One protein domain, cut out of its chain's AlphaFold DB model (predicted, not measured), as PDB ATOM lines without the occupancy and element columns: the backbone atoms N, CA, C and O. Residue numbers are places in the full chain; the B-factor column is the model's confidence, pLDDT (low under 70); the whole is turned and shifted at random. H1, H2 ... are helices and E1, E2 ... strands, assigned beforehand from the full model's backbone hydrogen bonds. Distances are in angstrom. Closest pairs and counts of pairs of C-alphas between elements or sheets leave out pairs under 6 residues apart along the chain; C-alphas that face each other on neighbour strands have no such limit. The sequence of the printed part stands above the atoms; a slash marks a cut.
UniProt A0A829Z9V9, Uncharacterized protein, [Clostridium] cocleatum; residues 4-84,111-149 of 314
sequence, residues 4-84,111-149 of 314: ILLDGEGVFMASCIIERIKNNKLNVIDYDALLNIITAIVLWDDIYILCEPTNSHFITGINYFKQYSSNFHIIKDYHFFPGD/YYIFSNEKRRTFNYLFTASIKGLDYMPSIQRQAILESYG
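What this domain is: This is residues 4 to 84 and 111 to 149 of the 314 residues of an uncharacterized protein of [Clostridium] cocleatum (UniProt A0A829Z9V9). A small twisted sheet of four parallel strands has H4 along one face, while H1, H2 and H3 form a crossed cluster that only grazes the sheet. H5 packs across residues 117 to 121 of H4, and residues 111 to 116 stick out. The 120 printed residues, of mixed class, include five named helices and four named strands, in the order E1 H1 H2 E2 H3 E3 H4 E4 H5. The whole is compact, with a radius of gyration of the C-alphas of 14.4 A and spans of 48 by 30 by 26 A.

How they stand to each other: E3, residues 72 to 75, E2, residues 46 to 50, E1, residues 4 to 6, and E4, residues 134 to 136, are parallel neighbours in that order. Within hydrogen-bond range are N 73 and O 47, 2.8 A, N 48 and O 4, 2.8 A, and N 5 and O 134, 2.8 A. H4, residues 116 to 131, makes two layers with the sheet, lying over E1 at a height over the sheet of 9.2 A; their closest C-alphas, Leu 5 and Ala 128, are 6.2 A apart. H5, residues 139 to 147, touches H4 about perpendicular at 84 degrees, closest at the C-alphas of Thr 121 and Arg 141, 5.6 A. H1, residues 8 to 23, touches H3, residues 56 to 68, at 73 degrees, only just about perpendicular, closest at the C-alphas of Phe 12 and Gly 61, 3.9 A. With residues 10 to 17 alone H1 touches H2, residues 28 to 43, closest at the C-alphas of Ala 14 and Leu 34, 4.7 A. E1, H1 H2, E2 and E2, H3, E3 are strand-helix-strand units, parallel neighbour strands with helices between, with right-handed crossovers. Every O i to N i+4 pair is within hydrogen-bond range in H2, H4 and H5, but 10 of 12 in H1 and 7 of 9 in H3.

Where its parts are: H1 is 24.1 A long, H4 22.2 A, H2 21.8 A and H3 19.5 A. E1 begins at C-alpha 4 (95.822, 105.511, 101.831), and H5 ends at C-alpha 147 (116.411, 96.326, 100.955).

The domain as a whole: The C-alphas farthest apart, of Asn 24 and Asp 84, are 48.6 A apart. Residues 85 to 110 are not printed, and C-alphas 84 and 111 are 14.8 A apart across the cut; of the links printed whole, none is long. Low pLDDT, under 70, falls on residues 20 to 30, 69, 77 to 84, 111 to 115 and 148 to 149 of the model.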
ATOM      1  N   ILE A   4      94.677 106.087 102.535       91.81
ATOM      2  CA  ILE A   4      95.822 105.511 101.831       91.81
ATOM      3  C   ILE A   4      96.533 106.542 100.965       91.81
ATOM      4  O   ILE A   4      95.894 107.287 100.225       91.81
ATOM      5  N   LEU A   5      97.860 106.566 101.039       90.31
ATOM      6  CA  LEU A   5      98.736 107.244 100.100       90.31
ATOM      7  C   LEU A   5      99.099 106.280  98.967       90.31
ATOM      8  O   LEU A   5      99.708 105.233  99.193       90.31
ATOM      9  N   LEU A   6      98.747 106.665  97.743       89.75
ATOM     10  CA  LEU A   6      99.133 105.950  96.536       89.75
ATOM     11  C   LEU A   6     100.411 106.509  95.939       89.75
ATOM     12  O   LEU A   6     100.620 107.721  95.853       89.75
ATOM     13  N   ASP A   7     101.227 105.578  95.467       86.81
ATOM     14  CA  ASP A   7     102.420 105.849  94.694       86.81
ATOM     15  C   ASP A   7     102.088 106.534  93.352       86.81
ATOM     16  O   ASP A   7     101.333 105.998  92.537       86.81
ATOM     17  N   GLY A   8     102.679 107.707  93.096       83.62
ATOM     18  CA  GLY A   8     102.480 108.453  91.850       83.62
ATOM     19  C   GLY A   8     102.900 107.695  90.583       83.62
ATOM     20  O   GLY A   8     102.307 107.918  89.528       83.62
ATOM     21  N   GLU A   9     103.853 106.761  90.680       82.44
ATOM     22  CA  GLU A   9     104.250 105.879  89.576       82.44
ATOM     23  C   GLU A   9     103.171 104.821  89.308       82.44
ATOM     24  O   GLU A   9     102.816 104.564  88.160       82.44
ATOM     25  N   GLY A  10     102.573 104.262  90.367       82.50
ATOM     26  CA  GLY A  10     101.436 103.343  90.252       82.50
ATOM     27  C   GLY A  10     100.211 104.009  89.615       82.50
ATOM     28  O   GLY A  10      99.579 103.430  88.733       82.50
ATOM     29  N   VAL A  11      99.922 105.258  90.001       85.94
ATOM     30  CA  VAL A  11      98.857 106.090  89.411       85.94
ATOM     31  C   VAL A  11      99.135 106.386  87.934       85.94
ATOM     32  O   VAL A  11      98.234 106.263  87.102       85.94
ATOM     33  N   PHE A  12     100.374 106.750  87.589       86.56
ATOM     34  CA  PHE A  12     100.788 106.962  86.202       86.56
ATOM     35  C   PHE A  12     100.609 105.696  85.362       86.56
ATOM     36  O   PHE A  12      99.884 105.727  84.366       86.56
ATOM     37  N   MET A  13     101.190 104.577  85.798       83.88
ATOM     38  CA  MET A  13     101.088 103.298  85.101       83.88
ATOM     39  C   MET A  13      99.621 102.916  84.888       83.88
ATOM     40  O   MET A  13      99.220 102.710  83.745       83.88
ATOM     41  N   ALA A  14      98.786 102.939  85.933       84.75
ATOM     42  CA  ALA A  14      97.352 102.656  85.825       84.75
ATOM     43  C   ALA A  14      96.627 103.551  84.800       84.75
ATOM     44  O   ALA A  14      95.796 103.050  84.042       84.75
ATOM     45  N   SER A  15      96.966 104.844  84.712       84.44
ATOM     46  CA  SER A  15      96.396 105.733  83.688       84.44
ATOM     47  C   SER A  15      96.802 105.328  82.264       84.44
ATOM     48  O   SER A  15      95.938 105.128  81.409       84.44
ATOM     49  N   CYS A  16      98.098 105.094  82.021       81.69
ATOM     50  CA  CYS A  16      98.605 104.647  80.723       81.69
ATOM     51  C   CYS A  16      98.007 103.306  80.303       81.69
ATOM     52  O   CYS A  16      97.820 103.043  79.120       81.69
ATOM     53  N   ILE A  17      97.719 102.445  81.269       79.62
ATOM     54  CA  ILE A  17      97.130 101.129  81.068       79.62
ATOM     55  C   ILE A  17      95.696 101.259  80.571       79.62
ATOM     56  O   ILE A  17      95.391 100.744  79.497       79.62
ATOM     57  N   ILE A  18      94.847 102.018  81.270       76.75
ATOM     58  CA  ILE A  18      93.453 102.223  80.852       76.75
ATOM     59  C   ILE A  18      93.392 102.895  79.466       76.75
ATOM     60  O   ILE A  18      92.562 102.526  78.636       76.75
ATOM     61  N   GLU A  19      94.324 103.799  79.144       72.50
ATOM     62  CA  GLU A  19      94.428 104.393  77.802       72.50
ATOM     63  C   GLU A  19      94.915 103.411  76.714       72.50
ATOM     64  O   GLU A  19      94.413 103.438  75.584       72.50
ATOM     65  N   ARG A  20      95.873 102.523  77.024       69.31
ATOM     66  CA  ARG A  20      96.473 101.568  76.064       69.31
ATOM     67  C   ARG A  20      95.612 100.329  75.799       69.31
ATOM     68  O   ARG A  20      95.819  99.665  74.778       69.31
ATOM     69  N   ILE A  21      94.644 100.024  76.664       59.66
ATOM     70  CA  ILE A  21      93.831  98.794  76.611       59.66
ATOM     71  C   ILE A  21      92.925  98.672  75.382       59.66
ATOM     72  O   ILE A  21      92.558  97.555  75.019       59.66
ATOM     73  N   LYS A  22      92.746  99.750  74.607       55.91
ATOM     74  CA  LYS A  22      92.197  99.697  73.237       55.91
ATOM     75  C   LYS A  22      92.880  98.658  72.319       55.91
ATOM     76  O   LYS A  22      92.331  98.337  71.271       55.91
ATOM     77  N   ASN A  23      94.051  98.126  72.701       52.66
ATOM     78  CA  ASN A  23      94.828  97.130  71.952       52.66
ATOM     79  C   ASN A  23      94.969  95.736  72.623       52.66
ATOM     80  O   ASN A  23      95.765  94.922  72.153       52.66
ATOM     81  N   ASN A  24      94.213  95.424  73.687       53.22
ATOM     82  CA  ASN A  24      94.021  94.055  74.216       53.22
ATOM     83  C   ASN A  24      95.281  93.222  74.582       53.22
ATOM     84  O   ASN A  24      95.272  91.991  74.494       53.22
ATOM     85  N   LYS A  25      96.371  93.855  75.040       55.19
ATOM     86  CA  LYS A  25      97.502  93.160  75.686       55.19
ATOM     87  C   LYS A  25      98.016  93.942  76.887       55.19
ATOM     88  O   LYS A  25      98.320  95.123  76.764       55.19
ATOM     89  N   LEU A  26      98.159  93.242  78.006       60.47
ATOM     90  CA  LEU A  26      98.670  93.751  79.274       60.47
ATOM     91  C   LEU A  26      99.743  92.800  79.797       60.47
ATOM     92  O   LEU A  26      99.631  91.582  79.631       60.47
ATOM     93  N   ASN A  27     100.787  93.356  80.405       64.81
ATOM     94  CA  ASN A  27     101.839  92.583  81.061       64.81
ATOM     95  C   ASN A  27     101.629  92.544  82.591       64.81
ATOM     96  O   ASN A  27     100.800  93.268  83.131       64.81
ATOM     97  N   VAL A  28     102.371  91.693  83.307       61.19
ATOM     98  CA  VAL A  28     102.186  91.481  84.760       61.19
ATOM     99  C   VAL A  28     102.390  92.762  85.588       61.19
ATOM    100  O   VAL A  28     101.661  92.981  86.552       61.19
ATOM    101  N   ILE A  29     103.330  93.627  85.195       62.97
ATOM    102  CA  ILE A  29     103.606  94.904  85.876       62.97
ATOM    103  C   ILE A  29     102.446  95.879  85.655       62.97
ATOM    104  O   ILE A  29     102.049  96.583  86.583       62.97
ATOM    105  N   ASP A  30     101.859  95.871  84.453       67.81
ATOM    106  CA  ASP A  30     100.653  96.648  84.174       67.81
ATOM    107  C   ASP A  30      99.511  96.222  85.123       67.81
ATOM    108  O   ASP A  30      98.858  97.045  85.772       67.81
ATOM    109  N   TYR A  31      99.291  94.913  85.260       71.38
ATOM    110  CA  TYR A  31      98.207  94.391  86.088       71.38
ATOM    111  C   TYR A  31      98.312  94.773  87.570       71.38
ATOM    112  O   TYR A  31      97.285  95.136  88.143       71.38
ATOM    113  N   ASP A  32      99.498  94.743  88.192       73.31
ATOM    114  CA  ASP A  32      99.620  95.134  89.608       73.31
ATOM    115  C   ASP A  32      99.383  96.638  89.822       73.31
ATOM    116  O   ASP A  32      98.708  97.020  90.776       73.31
ATOM    117  N   ALA A  33      99.828  97.502  88.902       79.00
ATOM    118  CA  ALA A  33      99.538  98.934  88.985       79.00
ATOM    119  C   ALA A  33      98.022  99.209  88.973       79.00
ATOM    120  O   ALA A  33      97.514  99.923  89.841       79.00
ATOM    121  N   LEU A  34      97.281  98.595  88.042       83.19
ATOM    122  CA  LEU A  34      95.820  98.722  87.974       83.19
ATOM    123  C   LEU A  34      95.126  98.094  89.197       83.19
ATOM    124  O   LEU A  34      94.191  98.684  89.745       83.19
ATOM    125  N   LEU A  35      95.604  96.933  89.656       83.19
ATOM    126  CA  LEU A  35      95.115  96.263  90.862       83.19
ATOM    127  C   LEU A  35      95.253  97.155  92.096       83.19
ATOM    128  O   LEU A  35      94.298  97.260  92.865       83.19
ATOM    129  N   ASN A  36      96.405  97.798  92.292       86.44
ATOM    130  CA  ASN A  36      96.655  98.667  93.440       86.44
ATOM    131  C   ASN A  36      95.660  99.835  93.461       86.44
ATOM    132  O   ASN A  36      95.029 100.071  94.489       86.44
ATOM    133  N   ILE A  37      95.418 100.500  92.325       89.12
ATOM    134  CA  ILE A  37      94.401 101.565  92.245       89.12
ATOM    135  C   ILE A  37      92.994 101.037  92.563       89.12
ATOM    136  O   ILE A  37      92.272 101.649  93.349       89.12
ATOM    137  N   ILE A  38      92.596  99.894  92.001       89.94
ATOM    138  CA  ILE A  38      91.266  99.312  92.244       89.94
ATOM    139  C   ILE A  38      91.102  98.905  93.710       89.94
ATOM    140  O   ILE A  38      90.100  99.239  94.339       89.94
ATOM    141  N   THR A  39      92.106  98.251  94.289       88.62
ATOM    142  CA  THR A  39      92.099  97.801  95.686       88.62
ATOM    143  C   THR A  39      92.073  98.998  96.641       88.62
ATOM    144  O   THR A  39      91.328  98.976  97.620       88.62
ATOM    145  N   ALA A  40      92.784 100.083  96.313       89.94
ATOM    146  CA  ALA A  40      92.707 101.356  97.028       89.94
ATOM    147  C   ALA A  40      91.282 101.927  97.042       89.94
ATOM    148  O   ALA A  40      90.749 102.258  98.103       89.94
ATOM    149  N   ILE A  41      90.648 102.005  95.866       91.44
ATOM    150  CA  ILE A  41      89.281 102.516  95.715       91.44
ATOM    151  C   ILE A  41      88.285 101.671  96.514       91.44
ATOM    152  O   ILE A  41      87.438 102.227  97.213       91.44
ATOM    153  N   VAL A  42      88.397 100.347  96.425       90.00
ATOM    154  CA  VAL A  42      87.464  99.393  97.035       90.00
ATOM    155  C   VAL A  42      87.624  99.330  98.563       90.00
ATOM    156  O   VAL A  42      86.614  99.284  99.260       90.00
ATOM    157  N   LEU A  43      88.849  99.346  99.108       89.19
ATOM    158  CA  LEU A  43      89.106  99.023 100.527       89.19
ATOM    159  C   LEU A  43      89.358 100.215 101.466       89.19
ATOM    160  O   LEU A  43      89.240 100.041 102.685       89.19
ATOM    161  N   TRP A  44      89.638 101.413 100.948       91.06
ATOM    162  CA  TRP A  44      89.864 102.619 101.760       91.06
ATOM    163  C   TRP A  44      88.750 103.658 101.604       91.06
ATOM    164  O   TRP A  44      87.997 103.652 100.628       91.06
ATOM    165  N   ASP A  45      88.589 104.538 102.595       88.75
ATOM    166  CA  ASP A  45      87.615 105.633 102.550       88.75
ATOM    167  C   ASP A  45      88.163 106.810 101.743       88.75
ATOM    168  O   ASP A  45      87.555 107.176 100.735       88.75
ATOM    169  N   ASP A  46      89.349 107.301 102.101       89.69
ATOM    170  CA  ASP A  46      89.998 108.442 101.455       89.69
ATOM    171  C   ASP A  46      91.284 108.004 100.736       89.69
ATOM    172  O   ASP A  46      92.109 107.271 101.290       89.69
ATOM    173  N   ILE A  47      91.482 108.487  99.509       91.75
ATOM    174  CA  ILE A  47      92.655 108.172  98.686       91.75
ATOM    175  C   ILE A  47      93.481 109.441  98.498       91.75
ATOM    176  O   ILE A  47      92.959 110.466  98.061       91.75
ATOM    177  N   TYR A  48      94.772 109.370  98.796       90.88
ATOM    178  CA  TYR A  48      95.715 110.478  98.713       90.88
ATOM    179  C   TYR A  48      96.808 110.202  97.681       90.88
ATOM    180  O   TYR A  48      97.203 109.055  97.478       90.88
ATOM    181  N   ILE A  49      97.323 111.256  97.040       89.12
ATOM    182  CA  ILE A  49      98.434 111.160  96.082       89.12
ATOM    183  C   ILE A  49      99.491 112.238  96.369       89.12
ATOM    184  O   ILE A  49      99.172 113.423  96.514       89.12
ATOM    185  N   LEU A  50     100.749 111.788  96.421       86.50
ATOM    186  CA  LEU A  50     101.996 112.560  96.367       86.50
ATOM    187  C   LEU A  50     102.119 113.443  95.109       86.50
ATOM    188  O   LEU A  50     102.332 112.897  94.036       86.50
ATOM    189  N   CYS A  51     102.039 114.771  95.214       82.69
ATOM    190  CA  CYS A  51     102.470 115.728  94.183       82.69
ATOM    191  C   CYS A  51     103.848 116.261  94.575       82.69
ATOM    192  O   CYS A  51     103.945 116.857  95.639       82.69
ATOM    193  N   GLU A  52     104.968 116.120  93.865       79.38
ATOM    194  CA  GLU A  52     105.394 115.650  92.527       79.38
ATOM    195  C   GLU A  52     105.100 116.523  91.273       79.38
ATOM    196  O   GLU A  52     105.091 115.990  90.165       79.38
ATOM    197  N   PRO A  53     104.992 117.873  91.345       70.88
ATOM    198  CA  PRO A  53     104.726 118.720  90.172       70.88
ATOM    199  C   PRO A  53     105.908 118.833  89.187       70.88
ATOM    200  O   PRO A  53     105.745 119.402  88.113       70.88
ATOM    201  N   THR A  54     107.093 118.327  89.539       73.19
ATOM    202  CA  THR A  54     108.261 118.221  88.643       73.19
ATOM    203  C   THR A  54     108.378 116.847  87.978       73.19
ATOM    204  O   THR A  54     109.244 116.659  87.125       73.19
ATOM    205  N   ASN A  55     107.520 115.885  88.337       76.75
ATOM    206  CA  ASN A  55     107.502 114.552  87.746       76.75
ATOM    207  C   ASN A  55     106.448 114.472  86.626       76.75
ATOM    208  O   ASN A  55     105.246 114.606  86.865       76.75
ATOM    209  N   SER A  56     106.887 114.218  85.391       75.81
ATOM    210  CA  SER A  56     106.006 114.067  84.224       75.81
ATOM    211  C   SER A  56     105.041 112.882  84.345       75.81
ATOM    212  O   SER A  56     103.913 112.968  83.848       75.81
ATOM    213  N   HIS A  57     105.441 111.811  85.038       79.00
ATOM    214  CA  HIS A  57     104.588 110.652  85.301       79.00
ATOM    215  C   HIS A  57     103.415 111.055  86.206       79.00
ATOM    216  O   HIS A  57     102.256 110.868  85.833       79.00
ATOM    217  N   PHE A  58     103.697 111.730  87.328       78.94
ATOM    218  CA  PHE A  58     102.670 112.272  88.225       78.94
ATOM    219  C   PHE A  58     101.686 113.193  87.492       78.94
ATOM    220  O   PHE A  58     100.475 113.022  87.632       78.94
ATOM    221  N   ILE A  59     102.184 114.153  86.697       78.06
ATOM    222  CA  ILE A  59     101.326 115.102  85.965       78.06
ATOM    223  C   ILE A  59     100.363 114.343  85.043       78.06
ATOM    224  O   ILE A  59      99.170 114.651  85.010       78.06
ATOM    225  N   THR A  60     100.870 113.343  84.319       79.19
ATOM    226  CA  THR A  60     100.084 112.531  83.381       79.19
ATOM    227  C   THR A  60      99.043 111.682  84.116       79.19
ATOM    228  O   THR A  60      97.856 111.774  83.804       79.19
ATOM    229  N   GLY A  61      99.452 110.956  85.163       80.69
ATOM    230  CA  GLY A  61      98.551 110.148  85.988       80.69
ATOM    231  C   GLY A  61      97.442 110.973  86.643       80.69
ATOM    232  O   GLY A  61      96.258 110.668  86.495       80.69
ATOM    233  N   ILE A  62      97.788 112.081  87.303       79.44
ATOM    234  CA  ILE A  62      96.788 112.979  87.893       79.44
ATOM    235  C   ILE A  62      95.874 113.594  86.837       79.44
ATOM    236  O   ILE A  62      94.686 113.746  87.109       79.44
ATOM    237  N   ASN A  63      96.364 113.935  85.641       82.25
ATOM    238  CA  ASN A  63      95.494 114.456  84.585       82.25
ATOM    239  C   ASN A  63      94.375 113.473  84.219       82.25
ATOM    240  O   ASN A  63      93.235 113.913  84.072       82.25
ATOM    241  N   TYR A  64      94.664 112.171  84.170       81.00
ATOM    242  CA  TYR A  64      93.648 111.137  83.982       81.00
ATOM    243  C   TYR A  64      92.680 111.046  85.178       81.00
ATOM    244  O   TYR A  64      91.459 111.055  85.004       81.00
ATOM    245  N   PHE A  65      93.194 111.016  86.414       80.31
ATOM    246  CA  PHE A  65      92.361 110.871  87.618       80.31
ATOM    247  C   PHE A  65      91.643 112.160  88.071       80.31
ATOM    248  O   PHE A  65      90.763 112.091  88.929       80.31
ATOM    249  N   LYS A  66      91.911 113.328  87.462       78.44
ATOM    250  CA  LYS A  66      91.191 114.596  87.726       78.44
ATOM    251  C   LYS A  66      89.675 114.484  87.547       78.44
ATOM    252  O   LYS A  66      88.940 115.144  88.282       78.44
ATOM    253  N   GLN A  67      89.197 113.642  86.630       79.56
ATOM    254  CA  GLN A  67      87.758 113.386  86.454       79.56
ATOM    255  C   GLN A  67      87.105 112.731  87.690       79.56
ATOM    256  O   GLN A  67      85.902 112.856  87.893       79.56
ATOM    257  N   TYR A  68      87.909 112.109  88.560       79.56
ATOM    258  CA  TYR A  68      87.505 111.513  89.834       79.56
ATOM    259  C   TYR A  68      87.975 112.337  91.051       79.56
ATOM    260  O   TYR A  68      87.997 111.821  92.165       79.56
ATOM    261  N   SER A  69      88.355 113.608  90.865       69.25
ATOM    262  CA  SER A  69      88.988 114.468  91.891       69.25
ATOM    263  C   SER A  69      88.176 114.702  93.172       69.25
ATOM    264  O   SER A  69      88.750 115.095  94.182       69.25
ATOM    265  N   SER A  70      86.874 114.409  93.183       74.38
ATOM    266  CA  SER A  70      86.071 114.352  94.413       74.38
ATOM    267  C   SER A  70      86.452 113.196  95.352       74.38
ATOM    268  O   SER A  70      86.104 113.244  96.527       74.38
ATOM    269  N   ASN A  71      87.170 112.183  94.853       78.06
ATOM    270  CA  ASN A  71      87.579 110.976  95.583       78.06
ATOM    271  C   ASN A  71      89.108 110.828  95.744       78.06
ATOM    272  O   ASN A  71      89.555 109.892  96.406       78.06
ATOM    273  N   PHE A  72      89.906 111.707  95.123       84.12
ATOM    274  CA  PHE A  72      91.372 111.688  95.179       84.12
ATOM    275  C   PHE A  72      91.905 113.019  95.717       84.12
ATOM    276  O   PHE A  72      91.757 114.070  95.090       84.12
ATOM    277  N   HIS A  73      92.575 112.973  96.863       88.56
ATOM    278  CA  HIS A  73      93.122 114.137  97.547       88.56
ATOM    279  C   HIS A  73      94.607 114.326  97.215       88.56
ATOM    280  O   HIS A  73      95.441 113.457  97.462       88.56
ATOM    281  N   ILE A  74      94.965 115.491  96.679       86.62
ATOM    282  CA  ILE A  74      96.356 115.801  96.338       86.62
ATOM    283  C   ILE A  74      97.051 116.430  97.548       86.62
ATOM    284  O   ILE A  74      96.671 117.519  97.987       86.62
ATOM    285  N   ILE A  75      98.096 115.773  98.051       85.56
ATOM    286  CA  ILE A  75      98.964 116.324  99.096       85.56
ATOM    287  C   ILE A  75     100.001 117.220  98.419       85.56
ATOM    288  O   ILE A  75     100.773 116.758  97.581       85.56
ATOM    289  N   LYS A  76      99.995 118.508  98.774       80.50
ATOM    290  CA  LYS A  76     100.956 119.515  98.284       80.50
ATOM    291  C   LYS A  76     102.103 119.772  99.262       80.50
ATOM    292  O   LYS A  76     103.157 120.246  98.848       80.50
ATOM    293  N   ASP A  77     101.888 119.471 100.542       67.69
ATOM    294  CA  ASP A  77     102.890 119.657 101.586       67.69
ATOM    295  C   ASP A  77     103.884 118.501 101.532       67.69
ATOM    296  O   ASP A  77     103.633 117.412 102.055       67.69
ATOM    297  N   TYR A  78     105.016 118.750 100.888       62.47
ATOM    298  CA  TYR A  78     106.169 117.877 100.983       62.47
ATOM    299  C   TYR A  78     106.867 118.066 102.326       62.47
ATOM    300  O   TYR A  78     107.395 119.142 102.614       62.47
ATOM    301  N   HIS A  79     106.993 116.985 103.085       56.53
ATOM    302  CA  HIS A  79     108.056 116.890 104.074       56.53
ATOM    303  C   HIS A  79     109.331 116.497 103.323       56.53
ATOM    304  O   HIS A  79     109.548 115.334 102.996       56.53
ATOM    305  N   PHE A  80     110.122 117.506 102.954       52.25
ATOM    306  CA  PHE A  80     111.432 117.311 102.339       52.25
ATOM    307  C   PHE A  80     112.321 116.584 103.347       52.25
ATOM    308  O   PHE A  80     112.456 117.059 104.475       52.25
ATOM    309  N   PHE A  81     112.905 115.451 102.955       52.91
ATOM    310  CA  PHE A  81     113.844 114.729 103.808       52.91
ATOM    311  C   PHE A  81     115.003 115.661 104.221       52.91
ATOM    312  O   PHE A  81     115.703 116.149 103.327       52.91
ATOM    313  N   PRO A  82     115.178 115.988 105.518       46.41
ATOM    314  CA  PRO A  82     116.320 116.779 105.967       46.41
ATOM    315  C   PRO A  82     117.589 115.949 105.768       46.41
ATOM    316  O   PRO A  82     117.591 114.775 106.132       46.41
ATOM    317  N   GLY A  83     118.662 116.542 105.232       49.12
ATOM    318  CA  GLY A  83     119.930 115.822 105.022       49.12
ATOM    319  C   GLY A  83     120.477 115.196 106.313       49.12
ATOM    320  O   GLY A  83     120.983 114.081 106.300       49.12
ATOM    321  N   ASP A  84     120.247 115.855 107.447       44.44
ATOM    322  CA  ASP A  84     120.646 115.396 108.784       44.44
ATOM    323  C   ASP A  84     119.944 114.081 109.209       44.44
ATOM    324  O   ASP A  84     120.469 113.300 109.999       44.44
ATOM    325  N   TYR A 111     129.733 107.309  98.243       43.38
ATOM    326  CA  TYR A 111     129.258 108.491  98.999       43.38
ATOM    327  C   TYR A 111     128.631 109.660  98.185       43.38
ATOM    328  O   TYR A 111     129.321 110.306  97.401       43.38
ATOM    329  N   TYR A 112     127.381 110.026  98.528       40.62
ATOM    330  CA  TYR A 112     126.607 111.223  98.104       40.62
ATOM    331  C   TYR A 112     125.553 111.118  96.983       40.62
ATOM    332  O   TYR A 112     124.950 112.140  96.658       40.62
ATOM    333  N   ILE A 113     125.205 109.935  96.458       43.16
ATOM    334  CA  ILE A 113     124.030 109.811  95.565       43.16
ATOM    335  C   ILE A 113     123.003 108.806  96.103       43.16
ATOM    336  O   ILE A 113     122.905 107.660  95.664       43.16
ATOM    337  N   PHE A 114     122.143 109.287  97.006       49.84
ATOM    338  CA  PHE A 114     120.807 108.712  97.159       49.84
ATOM    339  C   PHE A 114     120.106 108.846  95.799       49.84
ATOM    340  O   PHE A 114     119.810 109.959  95.357       49.84
ATOM    341  N   SER A 115     119.876 107.735  95.089       65.31
ATOM    342  CA  SER A 115     119.199 107.811  93.789       65.31
ATOM    343  C   SER A 115     117.819 108.452  93.969       65.31
ATOM    344  O   SER A 115     117.147 108.228  94.982       65.31
ATOM    345  N   ASN A 116     117.384 109.263  92.997       71.62
ATOM    346  CA  ASN A 116     116.146 110.044  93.127       71.62
ATOM    347  C   ASN A 116     114.934 109.171  93.508       71.62
ATOM    348  O   ASN A 116     114.096 109.612  94.291       71.62
ATOM    349  N   GLU A 117     114.875 107.920  93.038       75.38
ATOM    350  CA  GLU A 117     113.822 106.969  93.417       75.38
ATOM    351  C   GLU A 117     113.929 106.442  94.850       75.38
ATOM    352  O   GLU A 117     112.903 106.324  95.521       75.38
ATOM    353  N   LYS A 118     115.136 106.194  95.372       75.06
ATOM    354  CA  LYS A 118     115.320 105.838  96.788       75.06
ATOM    355  C   LYS A 118     114.848 106.988  97.689       75.06
ATOM    356  O   LYS A 118     114.038 106.779  98.588       75.06
ATOM    357  N   ARG A 119     115.246 108.227  97.380       74.69
ATOM    358  CA  ARG A 119     114.825 109.418  98.138       74.69
ATOM    359  C   ARG A 119     113.318 109.691  98.018       74.69
ATOM    360  O   ARG A 119     112.676 110.043  99.005       74.69
ATOM    361  N   ARG A 120     112.720 109.478  96.839       79.12
ATOM    362  CA  ARG A 120     111.256 109.502  96.652       79.12
ATOM    363  C   ARG A 120     110.560 108.452  97.512       79.12
ATOM    364  O   ARG A 120     109.618 108.809  98.208       79.12
ATOM    365  N   THR A 121     111.037 107.208  97.509       83.06
ATOM    366  CA  THR A 121     110.490 106.106  98.325       83.06
ATOM    367  C   THR A 121     110.360 106.505  99.791       83.06
ATOM    368  O   THR A 121     109.275 106.404 100.365       83.06
ATOM    369  N   PHE A 122     111.425 107.064 100.364       78.06
ATOM    370  CA  PHE A 122     111.388 107.573 101.729       78.06
ATOM    371  C   PHE A 122     110.448 108.771 101.894       78.06
ATOM    372  O   PHE A 122     109.632 108.758 102.810       78.06
ATOM    373  N   ASN A 123     110.452 109.760 100.990       79.38
ATOM    374  CA  ASN A 123     109.493 110.876 101.058       79.38
ATOM    375  C   ASN A 123     108.027 110.396 101.102       79.38
ATOM    376  O   ASN A 123     107.229 110.970 101.846       79.38
ATOM    377  N   TYR A 124     107.661 109.354 100.343       85.00
ATOM    378  CA  TYR A 124     106.326 108.745 100.409       85.00
ATOM    379  C   TYR A 124     106.071 108.086 101.774       85.00
ATOM    380  O   TYR A 124     105.074 108.417 102.415       85.00
ATOM    381  N   LEU A 125     106.988 107.234 102.254       82.38
ATOM    382  CA  LEU A 125     106.885 106.567 103.560       82.38
ATOM    383  C   LEU A 125     106.734 107.573 104.719       82.38
ATOM    384  O   LEU A 125     105.822 107.454 105.537       82.38
ATOM    385  N   PHE A 126     107.593 108.594 104.775       77.38
ATOM    386  CA  PHE A 126     107.558 109.612 105.827       77.38
ATOM    387  C   PHE A 126     106.326 110.515 105.717       77.38
ATOM    388  O   PHE A 126     105.718 110.828 106.739       77.38
ATOM    389  N   THR A 127     105.890 110.879 104.505       80.12
ATOM    390  CA  THR A 127     104.634 111.629 104.319       80.12
ATOM    391  C   THR A 127     103.429 110.826 104.806       80.12
ATOM    392  O   THR A 127     102.561 111.393 105.471       80.12
ATOM    393  N   ALA A 128     103.375 109.527 104.496       83.50
ATOM    394  CA  ALA A 128     102.312 108.638 104.949       83.50
ATOM    395  C   ALA A 128     102.289 108.536 106.482       83.50
ATOM    396  O   ALA A 128     101.268 108.836 107.096       83.50
ATOM    397  N   SER A 129     103.444 108.250 107.092       77.00
ATOM    398  CA  SER A 129     103.614 108.167 108.548       77.00
ATOM    399  C   SER A 129     103.200 109.460 109.269       77.00
ATOM    400  O   SER A 129     102.328 109.434 110.137       77.00
ATOM    401  N   ILE A 130     103.724 110.622 108.849       74.81
ATOM    402  CA  ILE A 130     103.414 111.932 109.458       74.81
ATOM    403  C   ILE A 130     101.919 112.277 109.359       74.81
ATOM    404  O   ILE A 130     101.372 112.926 110.252       74.81
ATOM    405  N   LYS A 131     101.249 111.877 108.271       79.50
ATOM    406  CA  LYS A 131      99.838 112.212 108.016       79.50
ATOM    407  C   LYS A 131      98.857 111.110 108.443       79.50
ATOM    408  O   LYS A 131      97.658 111.289 108.233       79.50
ATOM    409  N   GLY A 132      99.333 110.020 109.054       78.12
ATOM    410  CA  GLY A 132      98.498 108.894 109.486       78.12
ATOM    411  C   GLY A 132      97.781 108.214 108.317       78.12
ATOM    412  O   GLY A 132      96.561 108.046 108.352       78.12
ATOM    413  N   LEU A 133      98.526 107.918 107.252       85.94
ATOM    414  CA  LEU A 133      98.049 107.252 106.041       85.94
ATOM    415  C   LEU A 133      98.745 105.897 105.908       85.94
ATOM    416  O   LEU A 133      99.955 105.807 106.120       85.94
ATOM    417  N   ASP A 134      98.020 104.884 105.447       87.75
ATOM    418  CA  ASP A 134      98.637 103.659 104.940       87.75
ATOM    419  C   ASP A 134      99.426 103.994 103.665       87.75
ATOM    420  O   ASP A 134      98.981 104.820 102.866       87.75
ATOM    421  N   TYR A 135     100.582 103.370 103.431       86.81
ATOM    422  CA  TYR A 135     101.333 103.544 102.182       86.81
ATOM    423  C   TYR A 135     101.252 102.274 101.338       86.81
ATOM    424  O   TYR A 135     101.666 101.210 101.786       86.81
ATOM    425  N   MET A 136     100.765 102.396 100.100       88.75
ATOM    426  CA  MET A 136     100.880 101.336  99.098       88.75
ATOM    427  C   MET A 136     101.939 101.722  98.055       88.75
ATOM    428  O   MET A 136     101.634 102.486  97.129       88.75
ATOM    429  N   PRO A 137     103.186 101.241  98.216       84.38
ATOM    430  CA  PRO A 137     104.261 101.477  97.261       84.38
ATOM    431  C   PRO A 137     104.010 100.758  95.933       84.38
ATOM    432  O   PRO A 137     103.302  99.754  95.854       84.38
ATOM    433  N   SER A 138     104.646 101.252  94.871       80.88
ATOM    434  CA  SER A 138     104.830 100.467  93.645       80.88
ATOM    435  C   SER A 138     105.824  99.318  93.879       80.88
ATOM    436  O   SER A 138     106.674  99.417  94.760       80.88
ATOM    437  N   ILE A 139     105.791  98.263  93.050       77.69
ATOM    438  CA  ILE A 139     106.723  97.110  93.130       77.69
ATOM    439  C   ILE A 139     108.192  97.555  93.265       77.69
ATOM    440  O   ILE A 139     108.950  96.997  94.056       77.69
ATOM    441  N   GLN A 140     108.598  98.589  92.520       77.75
ATOM    442  CA  GLN A 140     109.966  99.113  92.558       77.75
ATOM    443  C   GLN A 140     110.310  99.740  93.915       77.75
ATOM    444  O   GLN A 140     111.401  99.519  94.436       77.75
ATOM    445  N   ARG A 141     109.382 100.502  94.505       81.06
ATOM    446  CA  ARG A 141     109.586 101.158  95.804       81.06
ATOM    447  C   ARG A 141     109.421 100.194  96.977       81.06
ATOM    448  O   ARG A 141     110.130 100.336  97.963       81.06
ATOM    449  N   GLN A 142     108.594  99.162  96.829       82.38
ATOM    450  CA  GLN A 142     108.504  98.039  97.760       82.38
ATOM    451  C   GLN A 142     109.857  97.320  97.884       82.38
ATOM    452  O   GLN A 142     110.392  97.207  98.982       82.38
ATOM    453  N   ALA A 143     110.477  96.951  96.757       78.50
ATOM    454  CA  ALA A 143     111.807  96.332  96.751       78.50
ATOM    455  C   ALA A 143     112.906  97.241  97.348       78.50
ATOM    456  O   ALA A 143     113.875  96.751  97.927       78.50
ATOM    457  N   ILE A 144     112.761  98.569  97.234       79.50
ATOM    458  CA  ILE A 144     113.641  99.534  97.912       79.50
ATOM    459  C   ILE A 144     113.411  99.513  99.432       79.50
ATOM    460  O   ILE A 144     114.381  99.459 100.177       79.50
ATOM    461  N   LEU A 145     112.165  99.543  99.912       78.44
ATOM    462  CA  LEU A 145     111.866  99.484 101.352       78.44
ATOM    463  C   LEU A 145     112.398  98.193 101.994       78.44
ATOM    464  O   LEU A 145     113.052  98.248 103.036       78.44
ATOM    465  N   GLU A 146     112.188  97.056 101.328       78.19
ATOM    466  CA  GLU A 146     112.677  95.745 101.764       78.19
ATOM    467  C   GLU A 146     114.207  95.701 101.869       78.19
ATOM    468  O   GLU A 146     114.736  95.182 102.856       78.19
ATOM    469  N   SER A 147     114.938  96.290 100.911       72.94
ATOM    470  CA  SER A 147     116.411  96.326 100.955       72.94
ATOM    471  C   SER A 147     116.969  97.198 102.085       72.94
ATOM    472  O   SER A 147     118.102  96.989 102.514       72.94
ATOM    473  N   TYR A 148     116.155  98.115 102.616       66.06
ATOM    474  CA  TYR A 148     116.452  98.931 103.794       66.06
ATOM    475  C   TYR A 148     115.848  98.380 105.097       66.06
ATOM    476  O   TYR A 148     115.825  99.078 106.108       66.06
ATOM    477  N   GLY A 149     115.362  97.135 105.107       63.62
ATOM    478  CA  GLY A 149     114.866  96.495 106.326       63.62
ATOM    479  C   GLY A 149     113.559  97.084 106.867       63.62
ATOM    480  O   GLY A 149     113.228  96.832 108.023       63.62
TER     481      GLY A 149